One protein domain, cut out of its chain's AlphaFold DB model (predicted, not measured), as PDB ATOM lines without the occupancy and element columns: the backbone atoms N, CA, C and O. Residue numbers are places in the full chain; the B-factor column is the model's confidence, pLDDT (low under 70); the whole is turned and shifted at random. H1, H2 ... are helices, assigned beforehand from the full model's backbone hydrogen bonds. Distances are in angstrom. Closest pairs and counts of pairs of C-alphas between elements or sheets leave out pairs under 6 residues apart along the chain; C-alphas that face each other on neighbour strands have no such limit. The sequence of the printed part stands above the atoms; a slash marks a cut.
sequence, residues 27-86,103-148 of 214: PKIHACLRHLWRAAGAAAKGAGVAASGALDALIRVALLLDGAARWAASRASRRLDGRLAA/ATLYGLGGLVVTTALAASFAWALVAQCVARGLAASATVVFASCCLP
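Overview. This is residues 27 to 86 and 103 to 148 of the 214 residues of an uncharacterized protein of Aureococcus anophagefferens (UniProt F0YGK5). Two long helices, H1 and H2, run side by side in opposite ways as a thin rod. They come together near the start of H1 and the end of H2, and residues 70 to 86 of H1 stick out beyond H2. The printed part has 106 residues in the order H1, H2, with no named strand, and its class is all helix. It is extended, with a radius of gyration of the C-alphas of 24.7 A and spans of 89 by 21 by 12 A.

Arrangement. H1, residues 27 to 86, touches H2, residues 103 to 146, with residues 29 to 36 alone, and H2 touches it with residues 138 to 145 alone. Their closest C-alphas, those of Cys 32 and Cys 145, are 7.0 A apart. The helices run opposite ways at a shallow tilt of 11 degrees, centre to centre 14.2 A. In H1 and H2 every O i to N i+4 pair is within hydrogen-bond range.

Along the chain. H1 begins at C-alpha 27 (-16.809, -51.561, 32.397) and is 88.4 A long from first to last C-alpha. H2 is 63.5 A long and ends at C-alpha 146 (-25.112, -41.527, 35.531).

Size, cuts and confidence. The C-alphas of Ala 86 and Pro 148, the two farthest apart, are 89.4 A apart. Residues 87 to 102 are not printed, and C-alphas 86 and 103 are 26.3 A apart across this cut. The mean pLDDT of the printed part is 71.8, with 33 residues under 70, among them residues 39 to 55 and 143 to 148.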
ATOM      1  N   PRO A  27     -17.559 -51.924  33.605       72.19
ATOM      2  CA  PRO A  27     -16.809 -51.561  32.397       72.19
ATOM      3  C   PRO A  27     -17.306 -50.263  31.737       72.19
ATOM      4  O   PRO A  27     -16.513 -49.528  31.147       72.19
ATOM      5  N   LYS A  28     -18.589 -49.917  31.925       70.00
ATOM      6  CA  LYS A  28     -19.196 -48.652  31.478       70.00
ATOM      7  C   LYS A  28     -18.571 -47.409  32.137       70.00
ATOM      8  O   LYS A  28     -18.331 -46.418  31.453       70.00
ATOM      9  N   ILE A  29     -18.220 -47.465  33.428       71.56
ATOM     10  CA  ILE A  29     -17.568 -46.346  34.137       71.56
ATOM     11  C   ILE A  29     -16.137 -46.153  33.630       71.56
ATOM     12  O   ILE A  29     -15.696 -45.023  33.438       71.56
ATOM     13  N   HIS A  30     -15.415 -47.241  33.352       71.44
ATOM     14  CA  HIS A  30     -14.051 -47.157  32.828       71.44
ATOM     15  C   HIS A  30     -14.010 -46.574  31.402       71.44
ATOM     16  O   HIS A  30     -13.109 -45.800  31.071       71.44
ATOM     17  N   ALA A  31     -15.002 -46.903  30.566       73.19
ATOM     18  CA  ALA A  31     -15.181 -46.271  29.260       73.19
ATOM     19  C   ALA A  31     -15.492 -44.772  29.406       73.19
ATOM     20  O   ALA A  31     -14.780 -43.952  28.824       73.19
ATOM     21  N   CYS A  32     -16.468 -44.408  30.249       70.38
ATOM     22  CA  CYS A  32     -16.837 -43.006  30.475       70.38
ATOM     23  C   CYS A  32     -15.635 -42.192  31.004       70.38
ATOM     24  O   CYS A  32     -15.320 -41.143  30.448       70.38
ATOM     25  N   LEU A  33     -14.854 -42.715  31.960       73.19
ATOM     26  CA  LEU A  33     -13.634 -42.062  32.463       73.19
ATOM     27  C   LEU A  33     -12.550 -41.879  31.391       73.19
ATOM     28  O   LEU A  33     -11.906 -40.832  31.350       73.19
ATOM     29  N   ARG A  34     -12.342 -42.855  30.495       77.88
ATOM     30  CA  ARG A  34     -11.386 -42.706  29.382       77.88
ATOM     31  C   ARG A  34     -11.820 -41.633  28.388       77.88
ATOM     32  O   ARG A  34     -10.969 -40.870  27.934       77.88
ATOM     33  N   HIS A  35     -13.108 -41.568  28.045       71.94
ATOM     34  CA  HIS A  35     -13.632 -40.525  27.159       71.94
ATOM     35  C   HIS A  35     -13.522 -39.144  27.806       71.94
ATOM     36  O   HIS A  35     -13.057 -38.209  27.156       71.94
ATOM     37  N   LEU A  36     -13.824 -39.044  29.101       66.94
ATOM     38  CA  LEU A  36     -13.687 -37.811  29.872       66.94
ATOM     39  C   LEU A  36     -12.225 -37.351  29.926       66.94
ATOM     40  O   LEU A  36     -11.941 -36.172  29.723       66.94
ATOM     41  N   TRP A  37     -11.277 -38.283  30.095       74.06
ATOM     42  CA  TRP A  37      -9.858 -37.935  30.135       74.06
ATOM     43  C   TRP A  37      -9.311 -37.511  28.760       74.06
ATOM     44  O   TRP A  37      -8.508 -36.588  28.655       74.06
ATOM     45  N   ARG A  38      -9.781 -38.135  27.673       75.12
ATOM     46  CA  ARG A  38      -9.411 -37.732  26.305       75.12
ATOM     47  C   ARG A  38     -10.003 -36.380  25.918       75.12
ATOM     48  O   ARG A  38      -9.283 -35.563  25.353       75.12
ATOM     49  N   ALA A  39     -11.269 -36.130  26.249       63.94
ATOM     50  CA  ALA A  39     -11.927 -34.851  25.996       63.94
ATOM     51  C   ALA A  39     -11.245 -33.714  26.772       63.94
ATOM     52  O   ALA A  39     -10.896 -32.688  26.190       63.94
ATOM     53  N   ALA A  40     -10.942 -33.936  28.054       60.53
ATOM     54  CA  ALA A  40     -10.175 -32.982  28.849       60.53
ATOM     55  C   ALA A  40      -8.740 -32.797  28.317       60.53
ATOM     56  O   ALA A  40      -8.238 -31.676  28.306       60.53
ATOM     57  N   GLY A  41      -8.093 -33.850  27.803       63.03
ATOM     58  CA  GLY A  41      -6.779 -33.756  27.157       63.03
ATOM     59  C   GLY A  41      -6.784 -32.958  25.844       63.03
ATOM     60  O   GLY A  41      -5.857 -32.187  25.594       63.03
ATOM     61  N   ALA A  42      -7.827 -33.096  25.020       60.59
ATOM     62  CA  ALA A  42      -7.999 -32.315  23.792       60.59
ATOM     63  C   ALA A  42      -8.276 -30.834  24.100       60.59
ATOM     64  O   ALA A  42      -7.643 -29.954  23.515       60.59
ATOM     65  N   ALA A  43      -9.136 -30.561  25.083       56.34
ATOM     66  CA  ALA A  43      -9.403 -29.204  25.549       56.34
ATOM     67  C   ALA A  43      -8.159 -28.547  26.177       56.34
ATOM     68  O   ALA A  43      -7.888 -27.378  25.917       56.34
ATOM     69  N   ALA A  44      -7.355 -29.299  26.938       55.16
ATOM     70  CA  ALA A  44      -6.098 -28.808  27.504       55.16
ATOM     71  C   ALA A  44      -5.060 -28.468  26.421       55.16
ATOM     72  O   ALA A  44      -4.372 -27.454  26.530       55.16
ATOM     73  N   LYS A  45      -4.971 -29.266  25.347       64.69
ATOM     74  CA  LYS A  45      -4.131 -28.931  24.186       64.69
ATOM     75  C   LYS A  45      -4.627 -27.673  23.470       64.69
ATOM     76  O   LYS A  45      -3.811 -26.802  23.184       64.69
ATOM     77  N   GLY A  46      -5.936 -27.541  23.238       56.47
ATOM     78  CA  GLY A  46      -6.524 -26.344  22.624       56.47
ATOM     79  C   GLY A  46      -6.289 -25.074  23.450       56.47
ATOM     80  O   GLY A  46      -5.869 -24.051  22.915       56.47
ATOM     81  N   ALA A  47      -6.453 -25.164  24.773       59.91
ATOM     82  CA  ALA A  47      -6.158 -24.071  25.697       59.91
ATOM     83  C   ALA A  47      -4.660 -23.726  25.742       59.91
ATOM     84  O   ALA A  47      -4.306 -22.551  25.812       59.91
ATOM     85  N   GLY A  48      -3.778 -24.727  25.654       54.78
ATOM     86  CA  GLY A  48      -2.330 -24.522  25.582       54.78
ATOM     87  C   GLY A  48      -1.893 -23.771  24.321       54.78
ATOM     88  O   GLY A  48      -1.081 -22.853  24.410       54.78
ATOM     89  N   VAL A  49      -2.473 -24.099  23.160       64.88
ATOM     90  CA  VAL A  49      -2.196 -23.392  21.894       64.88
ATOM     91  C   VAL A  49      -2.714 -21.953  21.946       64.88
ATOM     92  O   VAL A  49      -1.989 -21.035  21.567       64.88
ATOM     93  N   ALA A  50      -3.916 -21.733  22.490       58.38
ATOM     94  CA  ALA A  50      -4.464 -20.389  22.673       58.38
ATOM     95  C   ALA A  50      -3.620 -19.542  23.648       58.38
ATOM     96  O   ALA A  50      -3.310 -18.388  23.356       58.38
ATOM     97  N   ALA A  51      -3.181 -20.123  24.769       61.09
ATOM     98  CA  ALA A  51      -2.303 -19.456  25.729       61.09
ATOM     99  C   ALA A  51      -0.924 -19.132  25.128       61.09
ATOM    100  O   ALA A  51      -0.404 -18.040  25.342       61.09
ATOM    101  N   SER A  52      -0.347 -20.044  24.337       66.38
ATOM    102  CA  SER A  52       0.940 -19.818  23.669       66.38
ATOM    103  C   SER A  52       0.856 -18.732  22.594       66.38
ATOM    104  O   SER A  52       1.733 -17.876  22.530       66.38
ATOM    105  N   GLY A  53      -0.195 -18.737  21.766       67.62
ATOM    106  CA  GLY A  53      -0.400 -17.713  20.736       67.62
ATOM    107  C   GLY A  53      -0.607 -16.322  21.331       67.62
ATOM    108  O   GLY A  53      -0.151 -15.319  20.788       67.62
ATOM    109  N   ALA A  54      -1.233 -16.257  22.499       64.75
ATOM    110  CA  ALA A  54      -1.453 -14.993  23.164       64.75
ATOM    111  C   ALA A  54      -0.251 -14.504  23.985       64.75
ATOM    112  O   ALA A  54      -0.028 -13.297  24.063       64.75
ATOM    113  N   LEU A  55       0.572 -15.412  24.525       67.31
ATOM    114  CA  LEU A  55       1.892 -15.063  25.055       67.31
ATOM    115  C   LEU A  55       2.772 -14.460  23.948       67.31
ATOM    116  O   LEU A  55       3.395 -13.424  24.167       67.31
ATOM    117  N   ASP A  56       2.764 -15.049  22.748       77.06
ATOM    118  CA  ASP A  56       3.485 -14.515  21.584       77.06
ATOM    119  C   ASP A  56       2.964 -13.124  21.181       77.06
ATOM    120  O   ASP A  56       3.747 -12.196  20.974       77.06
ATOM    121  N   ALA A  57       1.641 -12.925  21.166       66.31
ATOM    122  CA  ALA A  57       1.044 -11.615  20.906       66.31
ATOM    123  C   ALA A  57       1.460 -10.561  21.950       66.31
ATOM    124  O   ALA A  57       1.817  -9.442  21.580       66.31
ATOM    125  N   LEU A  58       1.480 -10.912  23.240       66.19
ATOM    126  CA  LEU A  58       1.938 -10.015  24.308       66.19
ATOM    127  C   LEU A  58       3.420  -9.657  24.164       66.19
ATOM    128  O   LEU A  58       3.777  -8.492  24.327       66.19
ATOM    129  N   ILE A  59       4.274 -10.626  23.815       71.00
ATOM    130  CA  ILE A  59       5.701 -10.385  23.563       71.00
ATOM    131  C   ILE A  59       5.872  -9.428  22.378       71.00
ATOM    132  O   ILE A  59       6.626  -8.462  22.478       71.00
ATOM    133  N   ARG A  60       5.135  -9.628  21.276       72.56
ATOM    134  CA  ARG A  60       5.180  -8.722  20.115       72.56
ATOM    135  C   ARG A  60       4.721  -7.311  20.464       72.56
ATOM    136  O   ARG A  60       5.379  -6.351  20.076       72.56
ATOM    137  N   VAL A  61       3.631  -7.174  21.216       70.44
ATOM    138  CA  VAL A  61       3.138  -5.867  21.676       70.44
ATOM    139  C   VAL A  61       4.168  -5.187  22.581       70.44
ATOM    140  O   VAL A  61       4.445  -4.003  22.397       70.44
ATOM    141  N   ALA A  62       4.796  -5.926  23.499       66.25
ATOM    142  CA  ALA A  62       5.852  -5.400  24.361       66.25
ATOM    143  C   ALA A  62       7.082  -4.932  23.560       66.25
ATOM    144  O   ALA A  62       7.604  -3.849  23.817       66.25
ATOM    145  N   LEU A  63       7.508  -5.700  22.551       80.06
ATOM    146  CA  LEU A  63       8.616  -5.324  21.666       80.06
ATOM    147  C   LEU A  63       8.289  -4.088  20.815       80.06
ATOM    148  O   LEU A  63       9.144  -3.221  20.636       80.06
ATOM    149  N   LEU A  64       7.053  -3.970  20.322       81.50
ATOM    150  CA  LEU A  64       6.591  -2.784  19.592       81.50
ATOM    151  C   LEU A  64       6.569  -1.539  20.491       81.50
ATOM    152  O   LEU A  64       6.985  -0.464  20.055       81.50
ATOM    153  N   LEU A  65       6.143  -1.683  21.749       82.69
ATOM    154  CA  LEU A  65       6.184  -0.620  22.755       82.69
ATOM    155  C   LEU A  65       7.621  -0.195  23.092       82.69
ATOM    156  O   LEU A  65       7.884   1.007  23.148       82.69
ATOM    157  N   ASP A  66       8.558  -1.138  23.246       81.19
ATOM    158  CA  ASP A  66       9.980  -0.822  23.466       81.19
ATOM    159  C   ASP A  66      10.576  -0.070  22.264       81.19
ATOM    160  O   ASP A  66      11.234   0.961  22.421       81.19
ATOM    161  N   GLY A  67      10.275  -0.521  21.042       81.75
ATOM    162  CA  GLY A  67      10.699   0.150  19.813       81.75
ATOM    163  C   GLY A  67      10.156   1.579  19.700       81.75
ATOM    164  O   GLY A  67      10.909   2.515  19.412       81.75
ATOM    165  N   ALA A  68       8.867   1.770  19.993       76.38
ATOM    166  CA  ALA A  68       8.235   3.087  20.004       76.38
ATOM    167  C   ALA A  68       8.846   4.008  21.074       76.38
ATOM    168  O   ALA A  68       9.120   5.179  20.796       76.38
ATOM    169  N   ALA A  69       9.127   3.480  22.269       72.50
ATOM    170  CA  ALA A  69       9.755   4.226  23.354       72.50
ATOM    171  C   ALA A  69      11.181   4.673  22.992       72.50
ATOM    172  O   ALA A  69      11.511   5.854  23.139       72.50
ATOM    173  N   ARG A  70      12.012   3.778  22.436       80.81
ATOM    174  CA  ARG A  70      13.370   4.123  21.969       80.81
ATOM    175  C   ARG A  70      13.350   5.173  20.865       80.81
ATOM    176  O   ARG A  70      14.182   6.084  20.854       80.81
ATOM    177  N   TRP A  71      12.395   5.075  19.944       84.06
ATOM    178  CA  TRP A  71      12.244   6.048  18.868       84.06
ATOM    179  C   TRP A  71      11.811   7.425  19.390       84.06
ATOM    180  O   TRP A  71      12.394   8.443  19.005       84.06
ATOM    181  N   ALA A  72      10.854   7.466  20.322       73.00
ATOM    182  CA  ALA A  72      10.423   8.697  20.978       73.00
ATOM    183  C   ALA A  72      11.572   9.357  21.761       73.00
ATOM    184  O   ALA A  72      11.809  10.557  21.600       73.00
ATOM    185  N   ALA A  73      12.346   8.574  22.520       70.81
ATOM    186  CA  ALA A  73      13.529   9.051  23.238       70.81
ATOM    187  C   ALA A  73      14.586   9.631  22.281       70.81
ATOM    188  O   ALA A  73      15.090  10.734  22.491       70.81
ATOM    189  N   SER A  74      14.846   8.944  21.163       84.12
ATOM    190  CA  SER A  74      15.798   9.396  20.139       84.12
ATOM    191  C   SER A  74      15.372  10.708  19.469       84.12
ATOM    192  O   SER A  74      16.221  11.522  19.099       84.12
ATOM    193  N   ARG A  75      14.063  10.941  19.286       81.06
ATOM    194  CA  ARG A  75      13.531  12.218  18.774       81.06
ATOM    195  C   ARG A  75      13.583  13.330  19.816       81.06
ATOM    196  O   ARG A  75      13.865  14.473  19.456       81.06
ATOM    197  N   ALA A  76      13.310  13.013  21.078       73.06
ATOM    198  CA  ALA A  76      13.377  13.973  22.173       73.06
ATOM    199  C   ALA A  76      14.812  14.482  22.385       73.06
ATOM    200  O   ALA A  76      14.999  15.697  22.456       73.06
ATOM    201  N   SER A  77      15.815  13.589  22.369       81.75
ATOM    202  CA  SER A  77      17.235  13.969  22.465       81.75
ATOM    203  C   SER A  77      17.623  14.941  21.355       81.75
ATOM    204  O   SER A  77      18.062  16.044  21.640       81.75
ATOM    205  N   ARG A  78      17.316  14.619  20.090       81.88
ATOM    206  CA  ARG A  78      17.650  15.500  18.954       81.88
ATOM    207  C   ARG A  78      17.022  16.892  19.055       81.88
ATOM    208  O   ARG A  78      17.639  17.874  18.653       81.88
ATOM    209  N   ARG A  79      15.792  16.998  19.576       81.19
ATOM    210  CA  ARG A  79      15.133  18.299  19.797       81.19
ATOM    211  C   ARG A  79      15.776  19.086  20.940       81.19
ATOM    212  O   ARG A  79      15.828  20.311  20.855       81.19
ATOM    213  N   LEU A  80      16.241  18.409  21.990       75.56
ATOM    214  CA  LEU A  80      16.982  19.020  23.096       75.56
ATOM    215  C   LEU A  80      18.369  19.485  22.643       75.56
ATOM    216  O   LEU A  80      18.707  20.644  22.871       75.56
ATOM    217  N   ASP A  81      19.103  18.645  21.915       81.81
ATOM    218  CA  ASP A  81      20.434  18.953  21.383       81.81
ATOM    219  C   ASP A  81      20.389  20.131  20.396       81.81
ATOM    220  O   ASP A  81      21.196  21.054  20.483       81.81
ATOM    221  N   GLY A  82      19.380  20.181  19.515       77.19
ATOM    222  CA  GLY A  82      19.178  21.311  18.602       77.19
ATOM    223  C   GLY A  82      18.823  22.623  19.315       77.19
ATOM    224  O   GLY A  82      19.239  23.697  18.879       77.19
ATOM    225  N   ARG A  83      18.094  22.556  20.440       72.38
ATOM    226  CA  ARG A  83      17.817  23.732  21.285       72.38
ATOM    227  C   ARG A  83      19.055  24.185  22.064       72.38
ATOM    228  O   ARG A  83      19.244  25.388  22.213       72.38
ATOM    229  N   LEU A  84      19.881  23.250  22.530       66.69
ATOM    230  CA  LEU A  84      21.146  23.528  23.217       66.69
ATOM    231  C   LEU A  84      22.185  24.147  22.277       66.69
ATOM    232  O   LEU A  84      22.843  25.102  22.664       66.69
ATOM    233  N   ALA A  85      22.289  23.674  21.034       70.06
ATOM    234  CA  ALA A  85      23.222  24.226  20.051       70.06
ATOM    235  C   ALA A  85      22.820  25.630  19.551       70.06
ATOM    236  O   ALA A  85      23.686  26.458  19.275       70.06
ATOM    237  N   ALA A  86      21.516  25.920  19.446       66.62
ATOM    238  CA  ALA A  86      21.013  27.243  19.057       66.62
ATOM    239  C   ALA A  86      21.072  28.273  20.202       66.62
ATOM    240  O   ALA A  86      21.126  29.481  19.961       66.62
ATOM    241  N   ALA A 103       8.850  13.131  36.767       71.12
ATOM    242  CA  ALA A 103       7.416  13.018  36.496       71.12
ATOM    243  C   ALA A 103       7.107  12.237  35.204       71.12
ATOM    244  O   ALA A 103       6.203  11.401  35.198       71.12
ATOM    245  N   THR A 104       7.879  12.436  34.129       77.12
ATOM    246  CA  THR A 104       7.688  11.666  32.887       77.12
ATOM    247  C   THR A 104       8.062  10.190  33.026       77.12
ATOM    248  O   THR A 104       7.365   9.338  32.477       77.12
ATOM    249  N   LEU A 105       9.108   9.865  33.793       78.19
ATOM    250  CA  LEU A 105       9.519   8.478  34.027       78.19
ATOM    251  C   LEU A 105       8.519   7.732  34.922       78.19
ATOM    252  O   LEU A 105       8.144   6.605  34.603       78.19
ATOM    253  N   TYR A 106       8.019   8.370  35.985       81.44
ATOM    254  CA  TYR A 106       6.961   7.793  36.820       81.44
ATOM    255  C   TYR A 106       5.633   7.657  36.064       81.44
ATOM    256  O   TYR A 106       4.940   6.655  36.238       81.44
ATOM    257  N   GLY A 107       5.299   8.609  35.183       78.75
ATOM    258  CA  GLY A 107       4.111   8.529  34.328       78.75
ATOM    259  C   GLY A 107       4.150   7.339  33.364       78.75
ATOM    260  O   GLY A 107       3.178   6.592  33.267       78.75
ATOM    261  N   LEU A 108       5.293   7.102  32.710       81.44
ATOM    262  CA  LEU A 108       5.496   5.935  31.839       81.44
ATOM    263  C   LEU A 108       5.498   4.620  32.626       81.44
ATOM    264  O   LEU A 108       4.840   3.663  32.218       81.44
ATOM    265  N   GLY A 109       6.173   4.584  33.777       77.50
ATOM    266  CA  GLY A 109       6.180   3.413  34.654       77.50
ATOM    267  C   GLY A 109       4.774   3.027  35.124       77.50
ATOM    268  O   GLY A 109       4.397   1.858  35.054       77.50
ATOM    269  N   GLY A 110       3.958   4.007  35.525       75.44
ATOM    270  CA  GLY A 110       2.570   3.779  35.931       75.44
ATOM    271  C   GLY A 110       1.690   3.217  34.809       75.44
ATOM    272  O   GLY A 110       0.854   2.345  35.054       75.44
ATOM    273  N   LEU A 111       1.903   3.653  33.566       73.06
ATOM    274  CA  LEU A 111       1.124   3.197  32.410       73.06
ATOM    275  C   LEU A 111       1.461   1.744  32.014       73.06
ATOM    276  O   LEU A 111       0.577   0.966  31.658       73.06
ATOM    277  N   VAL A 112       2.724   1.334  32.167       76.50
ATOM    278  CA  VAL A 112       3.152  -0.062  31.967       76.50
ATOM    279  C   VAL A 112       2.613  -0.975  33.076       76.50
ATOM    280  O   VAL A 112       2.105  -2.059  32.797       76.50
ATOM    281  N   VAL A 113       2.655  -0.538  34.339       74.62
ATOM    282  CA  VAL A 113       2.129  -1.335  35.463       74.62
ATOM    283  C   VAL A 113       0.611  -1.511  35.358       74.62
ATOM    284  O   VAL A 113       0.104  -2.609  35.581       74.62
ATOM    285  N   THR A 114      -0.125  -0.464  34.973       76.62
ATOM    286  CA  THR A 114      -1.590  -0.532  34.808       76.62
ATOM    287  C   THR A 114      -2.008  -1.419  33.638       76.62
ATOM    288  O   THR A 114      -2.927  -2.226  33.790       76.62
ATOM    289  N   THR A 115      -1.313  -1.355  32.499       79.25
ATOM    290  CA  THR A 115      -1.571  -2.258  31.362       79.25
ATOM    291  C   THR A 115      -1.235  -3.714  31.686       79.25
ATOM    292  O   THR A 115      -2.014  -4.607  31.351       79.25
ATOM    293  N   ALA A 116      -0.144  -3.972  32.412       69.25
ATOM    294  CA  ALA A 116       0.196  -5.317  32.877       69.25
ATOM    295  C   ALA A 116      -0.853  -5.886  33.855       69.25
ATOM    296  O   ALA A 116      -1.232  -7.059  33.751       69.25
ATOM    297  N   LEU A 117      -1.371  -5.059  34.774       80.19
ATOM    298  CA  LEU A 117      -2.456  -5.456  35.679       80.19
ATOM    299  C   LEU A 117      -3.744  -5.785  34.908       80.19
ATOM    300  O   LEU A 117      -4.378  -6.805  35.179       80.19
ATOM    301  N   ALA A 118      -4.106  -4.953  33.926       70.62
ATOM    302  CA  ALA A 118      -5.293  -5.155  33.098       70.62
ATOM    303  C   ALA A 118      -5.197  -6.441  32.261       70.62
ATOM    304  O   ALA A 118      -6.145  -7.227  32.225       70.62
ATOM    305  N   ALA A 119      -4.033  -6.708  31.659       73.75
ATOM    306  CA  ALA A 119      -3.784  -7.950  30.932       73.75
ATOM    307  C   ALA A 119      -3.926  -9.174  31.851       73.75
ATOM    308  O   ALA A 119      -4.597 -10.141  31.496       73.75
ATOM    309  N   SER A 120      -3.368  -9.110  33.063       80.81
ATOM    310  CA  SER A 120      -3.465 -10.197  34.048       80.81
ATOM    311  C   SER A 120      -4.918 -10.501  34.439       80.81
ATOM    312  O   SER A 120      -5.297 -11.665  34.577       80.81
ATOM    313  N   PHE A 121      -5.758  -9.467  34.565       76.38
ATOM    314  CA  PHE A 121      -7.179  -9.624  34.885       76.38
ATOM    315  C   PHE A 121      -7.981 -10.227  33.721       76.38
ATOM    316  O   PHE A 121      -8.835 -11.088  33.936       76.38
ATOM    317  N   ALA A 122      -7.670  -9.835  32.481       72.94
ATOM    318  CA  ALA A 122      -8.289 -10.405  31.287       72.94
ATOM    319  C   ALA A 122      -8.007 -11.915  31.167       72.94
ATOM    320  O   ALA A 122      -8.931 -12.699  30.948       72.94
ATOM    321  N   TRP A 123      -6.763 -12.346  31.408       72.94
ATOM    322  CA  TRP A 123      -6.403 -13.770  31.423       72.94
ATOM    323  C   TRP A 123      -7.111 -14.556  32.522       72.94
ATOM    324  O   TRP A 123      -7.559 -15.678  32.285       72.94
ATOM    325  N   ALA A 124      -7.257 -13.964  33.708       67.88
ATOM    326  CA  ALA A 124      -7.991 -14.582  34.805       67.88
ATOM    327  C   ALA A 124      -9.476 -14.795  34.456       67.88
ATOM    328  O   ALA A 124     -10.013 -15.873  34.712       67.88
ATOM    329  N   LEU A 125     -10.120 -13.815  33.812       72.19
ATOM    330  CA  LEU A 125     -11.503 -13.935  33.339       72.19
ATOM    331  C   LEU A 125     -11.652 -15.017  32.265       72.19
ATOM    332  O   LEU A 125     -12.553 -15.849  32.361       72.19
ATOM    333  N   VAL A 126     -10.744 -15.060  31.283       73.06
ATOM    334  CA  VAL A 126     -10.747 -16.101  30.242       73.06
ATOM    335  C   VAL A 126     -10.584 -17.486  30.867       73.06
ATOM    336  O   VAL A 126     -11.370 -18.387  30.574       73.06
ATOM    337  N   ALA A 127      -9.635 -17.656  31.792       69.44
ATOM    338  CA  ALA A 127      -9.442 -18.914  32.511       69.44
ATOM    339  C   ALA A 127     -10.697 -19.328  33.300       69.44
ATOM    340  O   ALA A 127     -11.062 -20.505  33.312       69.44
ATOM    341  N   GLN A 128     -11.398 -18.372  33.917       70.56
ATOM    342  CA  GLN A 128     -12.620 -18.635  34.674       70.56
ATOM    343  C   GLN A 128     -13.802 -19.025  33.770       70.56
ATOM    344  O   GLN A 128     -14.567 -19.927  34.119       70.56
ATOM    345  N   CYS A 129     -13.930 -18.408  32.593       70.25
ATOM    346  CA  CYS A 129     -14.918 -18.787  31.580       70.25
ATOM    347  C   CYS A 129     -14.648 -20.189  31.017       70.25
ATOM    348  O   CYS A 129     -15.567 -21.005  30.950       70.25
ATOM    349  N   VAL A 130     -13.389 -20.509  30.699       72.88
ATOM    350  CA  VAL A 130     -12.988 -21.851  30.240       72.88
ATOM    351  C   VAL A 130     -13.258 -22.897  31.322       72.88
ATOM    352  O   VAL A 130     -13.833 -23.944  31.033       72.88
ATOM    353  N   ALA A 131     -12.933 -22.602  32.584       71.06
ATOM    354  CA  ALA A 131     -13.227 -23.495  33.703       71.06
ATOM    355  C   ALA A 131     -14.737 -23.740  33.875       71.06
ATOM    356  O   ALA A 131     -15.145 -24.874  34.121       71.06
ATOM    357  N   ARG A 132     -15.579 -22.711  33.700       73.69
ATOM    358  CA  ARG A 132     -17.046 -22.857  33.726       73.69
ATOM    359  C   ARG A 132     -17.571 -23.684  32.554       73.69
ATOM    360  O   ARG A 132     -18.405 -24.554  32.780       73.69
ATOM    361  N   GLY A 133     -17.067 -23.467  31.340       72.06
ATOM    362  CA  GLY A 133     -17.439 -24.271  30.169       72.06
ATOM    363  C   GLY A 133     -17.051 -25.746  30.320       72.06
ATOM    364  O   GLY A 133     -17.838 -26.645  30.016       72.06
ATOM    365  N   LEU A 134     -15.868 -26.012  30.879       71.94
ATOM    366  CA  LEU A 134     -15.421 -27.368  31.207       71.94
ATOM    367  C   LEU A 134     -16.265 -28.005  32.315       71.94
ATOM    368  O   LEU A 134     -16.607 -29.181  32.222       71.94
ATOM    369  N   ALA A 135     -16.647 -27.242  33.341       69.12
ATOM    370  CA  ALA A 135     -17.543 -27.733  34.382       69.12
ATOM    371  C   ALA A 135     -18.930 -28.084  33.817       69.12
ATOM    372  O   ALA A 135     -19.445 -29.158  34.115       69.12
ATOM    373  N   ALA A 136     -19.497 -27.229  32.957       70.38
ATOM    374  CA  ALA A 136     -20.796 -27.456  32.323       70.38
ATOM    375  C   ALA A 136     -20.792 -28.709  31.428       70.38
ATOM    376  O   ALA A 136     -21.655 -29.579  31.555       70.38
ATOM    377  N   SER A 137     -19.780 -28.858  30.574       73.62
ATOM    378  CA  SER A 137     -19.642 -30.049  29.722       73.62
ATOM    379  C   SER A 137     -19.410 -31.324  30.540       73.62
ATOM    380  O   SER A 137     -20.033 -32.349  30.263       73.62
ATOM    381  N   ALA A 138     -18.608 -31.264  31.608       71.06
ATOM    382  CA  ALA A 138     -18.440 -32.387  32.525       71.06
ATOM    383  C   ALA A 138     -19.754 -32.771  33.226       71.06
ATOM    384  O   ALA A 138     -20.027 -33.960  33.372       71.06
ATOM    385  N   THR A 139     -20.593 -31.799  33.613       73.31
ATOM    386  CA  THR A 139     -21.914 -32.089  34.196       73.31
ATOM    387  C   THR A 139     -22.877 -32.730  33.203       73.31
ATOM    388  O   THR A 139     -23.596 -33.638  33.601       73.31
ATOM    389  N   VAL A 140     -22.857 -32.346  31.920       70.44
ATOM    390  CA  VAL A 140     -23.691 -32.982  30.881       70.44
ATOM    391  C   VAL A 140     -23.249 -34.425  30.638       70.44
ATOM    392  O   VAL A 140     -24.078 -35.332  30.629       70.44
ATOM    393  N   VAL A 141     -21.939 -34.669  30.519       70.38
ATOM    394  CA  VAL A 141     -21.408 -36.031  30.353       70.38
ATOM    395  C   VAL A 141     -21.716 -36.881  31.586       70.38
ATOM    396  O   VAL A 141     -22.181 -38.011  31.449       70.38
ATOM    397  N   PHE A 142     -21.542 -36.333  32.793       75.00
ATOM    398  CA  PHE A 142     -21.918 -37.017  34.029       75.00
ATOM    399  C   PHE A 142     -23.418 -37.329  34.071       75.00
ATOM    400  O   PHE A 142     -23.782 -38.464  34.357       75.00
ATOM    401  N   ALA A 143     -24.283 -36.374  33.719       69.19
ATOM    402  CA  ALA A 143     -25.722 -36.590  33.637       69.19
ATOM    403  C   ALA A 143     -26.055 -37.713  32.643       69.19
ATOM    404  O   ALA A 143     -26.764 -38.639  33.009       69.19
ATOM    405  N   SER A 144     -25.466 -37.719  31.444       69.81
ATOM    406  CA  SER A 144     -25.701 -38.780  30.450       69.81
ATOM    407  C   SER A 144     -25.151 -40.161  30.846       69.81
ATOM    408  O   SER A 144     -25.725 -41.174  30.463       69.81
ATOM    409  N   CYS A 145     -24.049 -40.224  31.608       67.81
ATOM    410  CA  CYS A 145     -23.442 -41.489  32.046       67.81
ATOM    411  C   CYS A 145     -24.076 -42.035  33.341       67.81
ATOM    412  O   CYS A 145     -23.979 -43.236  33.597       67.81
ATOM    413  N   CYS A 146     -24.642 -41.170  34.190       65.38
ATOM    414  CA  CYS A 146     -25.112 -41.527  35.531       65.38
ATOM    415  C   CYS A 146     -26.625 -41.448  35.713       65.38
ATOM    416  O   CYS A 146     -27.122 -42.066  36.656       65.38
ATOM    417  N   LEU A 147     -27.362 -40.738  34.852       66.62
ATOM    418  CA  LEU A 147     -28.803 -40.933  34.798       66.62
ATOM    419  C   LEU A 147     -29.034 -42.341  34.240       66.62
ATOM    420  O   LEU A 147     -28.571 -42.632  33.134       66.62
ATOM    421  N   PRO A 148     -29.677 -43.240  35.005       56.56
ATOM    422  CA  PRO A 148     -30.120 -44.502  34.444       56.56
ATOM    423  C   PRO A 148     -30.958 -44.176  33.210       56.56
ATOM    424  O   PRO A 148     -31.742 -43.224  33.251       56.56
TER     425      PRO A 148